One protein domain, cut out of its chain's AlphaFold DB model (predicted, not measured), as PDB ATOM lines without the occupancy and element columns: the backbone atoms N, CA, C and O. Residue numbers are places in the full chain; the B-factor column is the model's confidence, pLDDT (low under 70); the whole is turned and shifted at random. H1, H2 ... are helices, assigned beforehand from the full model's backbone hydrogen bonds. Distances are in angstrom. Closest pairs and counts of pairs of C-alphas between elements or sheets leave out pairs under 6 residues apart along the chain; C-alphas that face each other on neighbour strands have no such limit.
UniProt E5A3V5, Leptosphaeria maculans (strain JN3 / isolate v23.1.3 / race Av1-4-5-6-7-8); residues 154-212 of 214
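Overview. This is residues 154 to 212 of the 214 residues of a protein of Leptosphaeria maculans (strain JN3 / isolate v23.1.3 / race Av1-4-5-6-7-8) (UniProt E5A3V5). The chain makes a long, loose, narrow loop of four helices: H1 and then H2 run outward as one side, the link of residues 179 to 186 turns round at the far end, and H3 folds back as the other side. H3 meets H1 with its residues 194 to 198, closest at Glu 158 and Ser 198, while H4 is a short piece at the near end that touches H1 at residues 156 to 157; between H2 and H3, which are apart, the loop stays open. The printed part has 59 residues with four named helices, in the order H1, H2, H3, H4, and no named strand; the class is all helix. The whole is loose, with a radius of gyration of the C-alphas of 13.3 A, and its C-alphas span 41 by 19 by 15 A, a rod in outline.

Arrangement. H1, residues 155 to 168, is close to but not clearly touching H2, residues 170 to 178; the closest C-alphas, of Ala 166 and Leu 173, are 7.6 A apart, and their lines are about perpendicular at 76 degrees. H2 touches no helix. H3, residues 187 to 200, is apart from H2. H3 touches H1 with residues 194 to 198 alone, and the closest C-alphas, of Glu 158 and Ser 198, are 6.2 A apart. H1 and H3 run opposite ways at a steep tilt of 67 degrees, only just short of about perpendicular. H4, residues 203 to 210, touches H1, which takes part with residues 156 to 157 alone; the closest C-alphas, of Phe 157 and Lys 206, are 6.1 A apart. H1 and H4 run the same way at a steep tilt of 67 degrees, again only just short of about perpendicular. H4 is apart from H2 and from H3. Every O i to N i+4 pair is within hydrogen-bond range in H1, H2 and H4, and 7 of 10 are in H3.

Along the chain. H1 begins at C-alpha 155, at (210.498, 256.469, 180.442), and is 19.8 A from first to last C-alpha. H2 is 12.5 A long by the same measure. H3 is 21.3 A long and begins at C-alpha 187, at (219.175, 274.279, 185.096). H4 is 10.9 A long and ends at C-alpha 210, at (204.081, 255.713, 172.194).

Size, cuts and confidence. The two C-alphas farthest apart, of Gln 180 and Gly 211, are 41.6 A apart, while those of Arg 154 and Ala 212, the first and last printed, are 14.8 A apart. Residues 167 to 172, of which 170 to 172 belong to H2, stand free. The links from H1 to H2 and from H3 to H4 are tight, the link from H2 to H3, with 8 residues, is short, and no link is long. The printed part has no cut. The mean pLDDT of the printed part is 93.3, and no printed residue is under 70.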
ATOM      1  N   ARG A 154     206.814 254.340 180.590       72.56
ATOM      2  CA  ARG A 154     206.801 255.668 181.215       72.56
ATOM      3  C   ARG A 154     208.033 256.493 180.831       72.56
ATOM      4  O   ARG A 154     207.891 257.683 180.579       72.56
ATOM      5  N   GLU A 155     209.204 255.864 180.771       77.69
ATOM      6  CA  GLU A 155     210.498 256.469 180.442       77.69
ATOM      7  C   GLU A 155     210.572 256.827 178.952       77.69
ATOM      8  O   GLU A 155     210.953 257.946 178.618       77.69
ATOM      9  N   ASP A 156     210.092 255.941 178.067       87.94
ATOM     10  CA  ASP A 156     209.943 256.235 176.631       87.94
ATOM     11  C   ASP A 156     209.036 257.450 176.385       87.94
ATOM     12  O   ASP A 156     209.361 258.331 175.583       87.94
ATOM     13  N   PHE A 157     207.906 257.533 177.103       91.88
ATOM     14  CA  PHE A 157     207.022 258.695 177.010       91.88
ATOM     15  C   PHE A 157     207.705 259.952 177.547       91.88
ATOM     16  O   PHE A 157     207.605 260.999 176.917       91.88
ATOM     17  N   GLU A 158     208.385 259.875 178.694       93.31
ATOM     18  CA  GLU A 158     209.070 261.026 179.285       93.31
ATOM     19  C   GLU A 158     210.177 261.555 178.358       93.31
ATOM     20  O   GLU A 158     210.253 262.762 178.133       93.31
ATOM     21  N   ALA A 159     210.962 260.674 177.731       92.44
ATOM     22  CA  ALA A 159     211.968 261.048 176.741       92.44
ATOM     23  C   ALA A 159     211.349 261.680 175.478       92.44
ATOM     24  O   ALA A 159     211.824 262.720 175.009       92.44
ATOM     25  N   LEU A 160     210.262 261.107 174.942       93.50
ATOM     26  CA  LEU A 160     209.527 261.682 173.807       93.50
ATOM     27  C   LEU A 160     208.909 263.045 174.140       93.50
ATOM     28  O   LEU A 160     208.977 263.964 173.321       93.50
ATOM     29  N   TYR A 161     208.324 263.170 175.330       95.38
ATOM     30  CA  TYR A 161     207.709 264.389 175.838       95.38
ATOM     31  C   TYR A 161     208.750 265.496 176.014       95.38
ATOM     32  O   TYR A 161     208.578 266.571 175.445       95.38
ATOM     33  N   LEU A 162     209.862 265.219 176.708       94.75
ATOM     34  CA  LEU A 162     210.962 266.171 176.883       94.75
ATOM     35  C   LEU A 162     211.528 266.625 175.534       94.75
ATOM     36  O   LEU A 162     211.684 267.825 175.326       94.75
ATOM     37  N   ARG A 163     211.775 265.697 174.594       94.75
ATOM     38  CA  ARG A 163     212.285 266.040 173.256       94.75
ATOM     39  C   ARG A 163     211.330 266.956 172.489       94.75
ATOM     40  O   ARG A 163     211.795 267.897 171.857       94.75
ATOM     41  N   LYS A 164     210.017 266.698 172.535       95.19
ATOM     42  CA  LYS A 164     209.027 267.568 171.879       95.19
ATOM     43  C   LYS A 164     208.921 268.922 172.574       95.19
ATOM     44  O   LYS A 164     209.089 269.940 171.923       95.19
ATOM     45  N   VAL A 165     208.704 268.950 173.888       95.88
ATOM     46  CA  VAL A 165     208.496 270.202 174.632       95.88
ATOM     47  C   VAL A 165     209.735 271.101 174.611       95.88
ATOM     48  O   VAL A 165     209.586 272.309 174.479       95.88
ATOM     49  N   ALA A 166     210.948 270.544 174.659       94.94
ATOM     50  CA  ALA A 166     212.174 271.332 174.523       94.94
ATOM     51  C   ALA A 166     212.386 271.893 173.103       94.94
ATOM     52  O   ALA A 166     213.013 272.938 172.968       94.94
ATOM     53  N   ALA A 167     211.859 271.236 172.061       96.88
ATOM     54  CA  ALA A 167     211.898 271.750 170.692       96.88
ATOM     55  C   ALA A 167     210.840 272.846 170.460       96.88
ATOM     56  O   ALA A 167     211.171 273.912 169.954       96.88
ATOM     57  N   GLU A 168     209.593 272.622 170.890       96.88
ATOM     58  CA  GLU A 168     208.496 273.601 170.768       96.88
ATOM     59  C   GLU A 168     208.739 274.870 171.609       96.88
ATOM     60  O   GLU A 168     208.254 275.943 171.262       96.88
ATOM     61  N   LEU A 169     209.493 274.763 172.714       96.75
ATOM     62  CA  LEU A 169     209.866 275.888 173.581       96.75
ATOM     63  C   LEU A 169     211.298 276.400 173.353       96.75
ATOM     64  O   LEU A 169     211.749 277.219 174.149       96.75
ATOM     65  N   ALA A 170     212.027 275.943 172.326       96.44
ATOM     66  CA  ALA A 170     213.460 276.231 172.162       96.44
ATOM     67  C   ALA A 170     213.787 277.733 172.282       96.44
ATOM     68  O   ALA A 170     214.562 278.129 173.155       96.44
ATOM     69  N   ASP A 171     213.092 278.572 171.507       97.88
ATOM     70  CA  ASP A 171     213.231 280.031 171.544       97.88
ATOM     71  C   ASP A 171     212.999 280.621 172.947       97.88
ATOM     72  O   ASP A 171     213.577 281.652 173.288       97.88
ATOM     73  N   ASP A 172     212.091 280.060 173.749       96.69
ATOM     74  CA  ASP A 172     211.772 280.557 175.095       96.69
ATOM     75  C   ASP A 172     212.748 280.020 176.151       96.69
ATOM     76  O   ASP A 172     213.067 280.735 177.101       96.69
ATOM     77  N   LEU A 173     213.287 278.812 175.964       96.06
ATOM     78  CA  LEU A 173     214.356 278.267 176.803       96.06
ATOM     79  C   LEU A 173     215.661 279.058 176.631       96.06
ATOM     80  O   LEU A 173     216.325 279.333 177.631       96.06
ATOM     81  N   ASP A 174     215.995 279.495 175.411       95.94
ATOM     82  CA  ASP A 174     217.149 280.375 175.194       95.94
ATOM     83  C   ASP A 174     216.901 281.805 175.722       95.94
ATOM     84  O   ASP A 174     217.770 282.339 176.410       95.94
ATOM     85  N   LYS A 175     215.696 282.387 175.576       96.88
ATOM     86  CA  LYS A 175     215.344 283.658 176.263       96.88
ATOM     87  C   LYS A 175     215.480 283.560 177.788       96.88
ATOM     88  O   LYS A 175     215.967 284.490 178.427       96.88
ATOM     89  N   VAL A 176     215.048 282.445 178.382       95.25
ATOM     90  CA  VAL A 176     215.209 282.174 179.822       95.25
ATOM     91  C   VAL A 176     216.688 282.035 180.189       95.25
ATOM     92  O   VAL A 176     217.095 282.505 181.245       95.25
ATOM     93  N   ARG A 177     217.510 281.444 179.319       94.56
ATOM     94  CA  ARG A 177     218.957 281.283 179.514       94.56
ATOM     95  C   ARG A 177     219.748 282.591 179.378       94.56
ATOM     96  O   ARG A 177     220.783 282.721 180.025       94.56
ATOM     97  N   GLU A 178     219.276 283.543 178.574       95.75
ATOM     98  CA  GLU A 178     219.841 284.899 178.456       95.75
ATOM     99  C   GLU A 178     219.463 285.827 179.631       95.75
ATOM    100  O   GLU A 178     220.073 286.886 179.810       95.75
ATOM    101  N   ALA A 179     218.475 285.455 180.451       96.44
ATOM    102  CA  ALA A 179     218.017 286.268 181.574       96.44
ATOM    103  C   ALA A 179     219.051 286.329 182.719       96.44
ATOM    104  O   ALA A 179     219.625 285.321 183.124       96.44
ATOM    105  N   GLN A 180     219.266 287.524 183.288       95.69
ATOM    106  CA  GLN A 180     220.322 287.780 184.289       95.69
ATOM    107  C   GLN A 180     220.147 287.026 185.623       95.69
ATOM    108  O   GLN A 180     221.087 286.930 186.417       95.69
ATOM    109  N   ASP A 181     218.946 286.527 185.907       95.38
ATOM    110  CA  ASP A 181     218.628 285.721 187.082       95.38
ATOM    111  C   ASP A 181     218.832 284.212 186.857       95.38
ATOM    112  O   ASP A 181     219.017 283.481 187.839       95.38
ATOM    113  N   PHE A 182     218.890 283.752 185.601       96.12
ATOM    114  CA  PHE A 182     219.152 282.358 185.255       96.12
ATOM    115  C   PHE A 182     220.634 281.999 185.427       96.12
ATOM    116  O   PHE A 182     221.546 282.738 185.057       96.12
ATOM    117  N   LYS A 183     220.893 280.851 186.060       96.56
ATOM    118  CA  LYS A 183     222.222 280.433 186.531       96.56
ATOM    119  C   LYS A 183     222.415 278.939 186.293       96.56
ATOM    120  O   LYS A 183     221.452 278.189 186.163       96.56
ATOM    121  N   ALA A 184     223.656 278.458 186.352       94.56
ATOM    122  CA  ALA A 184     223.933 277.017 186.299       94.56
ATOM    123  C   ALA A 184     223.132 276.214 187.355       94.56
ATOM    124  O   ALA A 184     222.738 275.079 187.106       94.56
ATOM    125  N   SER A 185     222.813 276.828 188.502       95.62
ATOM    126  CA  SER A 185     221.988 276.245 189.567       95.62
ATOM    127  C   SER A 185     220.479 276.193 189.279       95.62
ATOM    128  O   SER A 185     219.781 275.450 189.964       95.62
ATOM    129  N   SER A 186     219.946 276.944 188.306       95.31
ATOM    130  CA  SER A 186     218.527 276.860 187.908       95.31
ATOM    131  C   SER A 186     218.270 275.825 186.811       95.31
ATOM    132  O   SER A 186     217.127 275.404 186.644       95.31
ATOM    133  N   VAL A 187     219.306 275.336 186.119       94.94
ATOM    134  CA  VAL A 187     219.175 274.279 185.096       94.94
ATOM    135  C   VAL A 187     218.564 272.981 185.662       94.94
ATOM    136  O   VAL A 187     217.607 272.489 185.062       94.94
ATOM    137  N   PRO A 188     218.989 272.438 186.826       95.88
ATOM    138  CA  PRO A 188     218.350 271.252 187.406       95.88
ATOM    139  C   PRO A 188     216.875 271.477 187.760       95.88
ATOM    140  O   PRO A 188     216.066 270.571 187.586       95.88
ATOM    141  N   MET A 189     216.515 272.683 188.215       96.38
ATOM    142  CA  MET A 189     215.137 273.060 188.555       96.38
ATOM    143  C   MET A 189     214.251 273.154 187.304       96.38
ATOM    144  O   MET A 189     213.142 272.626 187.308       96.38
ATOM    145  N   LEU A 190     214.759 273.760 186.226       95.44
ATOM    146  CA  LEU A 190     214.095 273.822 184.921       95.44
ATOM    147  C   LEU A 190     213.840 272.415 184.360       95.44
ATOM    148  O   LEU A 190     212.717 272.105 183.971       95.44
ATOM    149  N   ILE A 191     214.853 271.540 184.393       94.56
ATOM    150  CA  ILE A 191     214.701 270.134 183.994       94.56
ATOM    151  C   ILE A 191     213.635 269.453 184.860       94.56
ATOM    152  O   ILE A 191     212.760 268.784 184.320       94.56
ATOM    153  N   HIS A 192     213.646 269.651 186.183       96.38
ATOM    154  CA  HIS A 192     212.650 269.047 187.073       96.38
ATOM    155  C   HIS A 192     211.219 269.517 186.770       96.38
ATOM    156  O   HIS A 192     210.312 268.688 186.726       96.38
ATOM    157  N   ALA A 193     211.015 270.811 186.504       95.62
ATOM    158  CA  ALA A 193     209.713 271.368 186.139       95.62
ATOM    159  C   ALA A 193     209.209 270.828 184.786       95.62
ATOM    160  O   ALA A 193     208.044 270.445 184.666       95.62
ATOM    161  N   LEU A 194     210.091 270.716 183.785       95.12
ATOM    162  CA  LEU A 194     209.759 270.090 182.501       95.12
ATOM    163  C   LEU A 194     209.404 268.605 182.685       95.12
ATOM    164  O   LEU A 194     208.365 268.167 182.200       95.12
ATOM    165  N   LYS A 195     210.189 267.842 183.459       94.94
ATOM    166  CA  LYS A 195     209.875 266.439 183.794       94.94
ATOM    167  C   LYS A 195     208.516 266.298 184.493       94.94
ATOM    168  O   LYS A 195     207.717 265.444 184.110       94.94
ATOM    169  N   GLN A 196     208.211 267.175 185.454       95.94
ATOM    170  CA  GLN A 196     206.915 267.224 186.145       95.94
ATOM    171  C   GLN A 196     205.736 267.483 185.194       95.94
ATOM    172  O   GLN A 196     204.666 266.913 185.401       95.94
ATOM    173  N   GLY A 197     205.925 268.246 184.111       94.38
ATOM    174  CA  GLY A 197     204.910 268.436 183.067       94.38
ATOM    175  C   GLY A 197     204.421 267.125 182.431       94.38
ATOM    176  O   GLY A 197     203.247 267.008 182.070       94.38
ATOM    177  N   SER A 198     205.266 266.087 182.388       93.31
ATOM    178  CA  SER A 198     204.873 264.757 181.902       93.31
ATOM    179  C   SER A 198     203.844 264.065 182.811       93.31
ATOM    180  O   SER A 198     203.109 263.186 182.349       93.31
ATOM    181  N   ALA A 199     203.733 264.452 184.088       92.00
ATOM    182  CA  ALA A 199     202.793 263.866 185.045       92.00
ATOM    183  C   ALA A 199     201.325 264.226 184.753       92.00
ATOM    184  O   ALA A 199     200.436 263.497 185.188       92.00
ATOM    185  N   LEU A 200     201.074 265.285 183.971       93.12
ATOM    186  CA  LEU A 200     199.728 265.734 183.593       93.12
ATOM    187  C   LEU A 200     198.983 264.744 182.675       93.12
ATOM    188  O   LEU A 200     197.759 264.777 182.615       93.12
ATOM    189  N   PHE A 201     199.707 263.863 181.975       92.75
ATOM    190  CA  PHE A 201     199.128 262.884 181.050       92.75
ATOM    191  C   PHE A 201     198.822 261.559 181.752       92.75
ATOM    192  O   PHE A 201     199.681 260.984 182.439       92.75
ATOM    193  N   SER A 202     197.625 261.026 181.519       93.25
ATOM    194  CA  SER A 202     197.197 259.724 182.032       93.25
ATOM    195  C   SER A 202     197.998 258.563 181.429       93.25
ATOM    196  O   SER A 202     198.618 258.670 180.368       93.25
ATOM    197  N   ALA A 203     197.966 257.403 182.090       90.81
ATOM    198  CA  ALA A 203     198.637 256.201 181.593       90.81
ATOM    199  C   ALA A 203     198.083 255.709 180.237       90.81
ATOM    200  O   ALA A 203     198.804 255.046 179.492       90.81
ATOM    201  N   GLU A 204     196.830 256.034 179.898       91.12
ATOM    202  CA  GLU A 204     196.246 255.682 178.602       91.12
ATOM    203  C   GLU A 204     196.758 256.599 177.483       91.12
ATOM    204  O   GLU A 204     197.202 256.113 176.445       91.12
ATOM    205  N   GLU A 205     196.781 257.916 177.706       90.31
ATOM    206  CA  GLU A 205     197.333 258.886 176.748       90.31
ATOM    207  C   GLU A 205     198.808 258.601 176.455       90.31
ATOM    208  O   GLU A 205     199.216 258.588 175.293       90.31
ATOM    209  N   LYS A 206     199.591 258.274 177.491       91.69
ATOM    210  CA  LYS A 206     201.004 257.892 177.356       91.69
ATOM    211  C   LYS A 206     201.193 256.685 176.434       91.69
ATOM    212  O   LYS A 206     202.013 256.736 175.518       91.69
ATOM    213  N   ARG A 207     200.376 255.636 176.610       89.94
ATOM    214  CA  ARG A 207     200.366 254.450 175.732       89.94
ATOM    215  C   ARG A 207     199.962 254.793 174.298       89.94
ATOM    216  O   ARG A 207     200.615 254.323 173.373       89.94
ATOM    217  N   ARG A 208     198.929 255.626 174.108       89.69
ATOM    218  CA  ARG A 208     198.475 256.072 172.777       89.69
ATOM    219  C   ARG A 208     199.548 256.879 172.036       89.69
ATOM    220  O   ARG A 208     199.667 256.727 170.829       89.69
ATOM    221  N   VAL A 209     200.324 257.711 172.737       88.69
ATOM    222  CA  VAL A 209     201.410 258.501 172.126       88.69
ATOM    223  C   VAL A 209     202.600 257.624 171.732       88.69
ATOM    224  O   VAL A 209     203.122 257.808 170.639       88.69
ATOM    225  N   ILE A 210     203.010 256.658 172.565       88.88
ATOM    226  CA  ILE A 210     204.081 255.713 172.194       88.88
ATOM    227  C   ILE A 210     203.631 254.836 171.015       88.88
ATOM    228  O   ILE A 210     204.305 254.793 169.991       88.88
ATOM    229  N   GLY A 211     202.458 254.201 171.117       85.88
ATOM    230  CA  GLY A 211     201.906 253.308 170.088       85.88
ATOM    231  C   GLY A 211     201.411 253.990 168.804       85.88
ATOM    232  O   GLY A 211     200.744 253.341 168.007       85.88
ATOM    233  N   ALA A 212     201.690 255.285 168.628       80.94
ATOM    234  CA  ALA A 212     201.477 256.045 167.392       80.94
ATOM    235  C   ALA A 212     202.769 256.733 166.889       80.94
ATOM    236  O   ALA A 212     202.719 257.561 165.978       80.94
TER     237      ALA A 212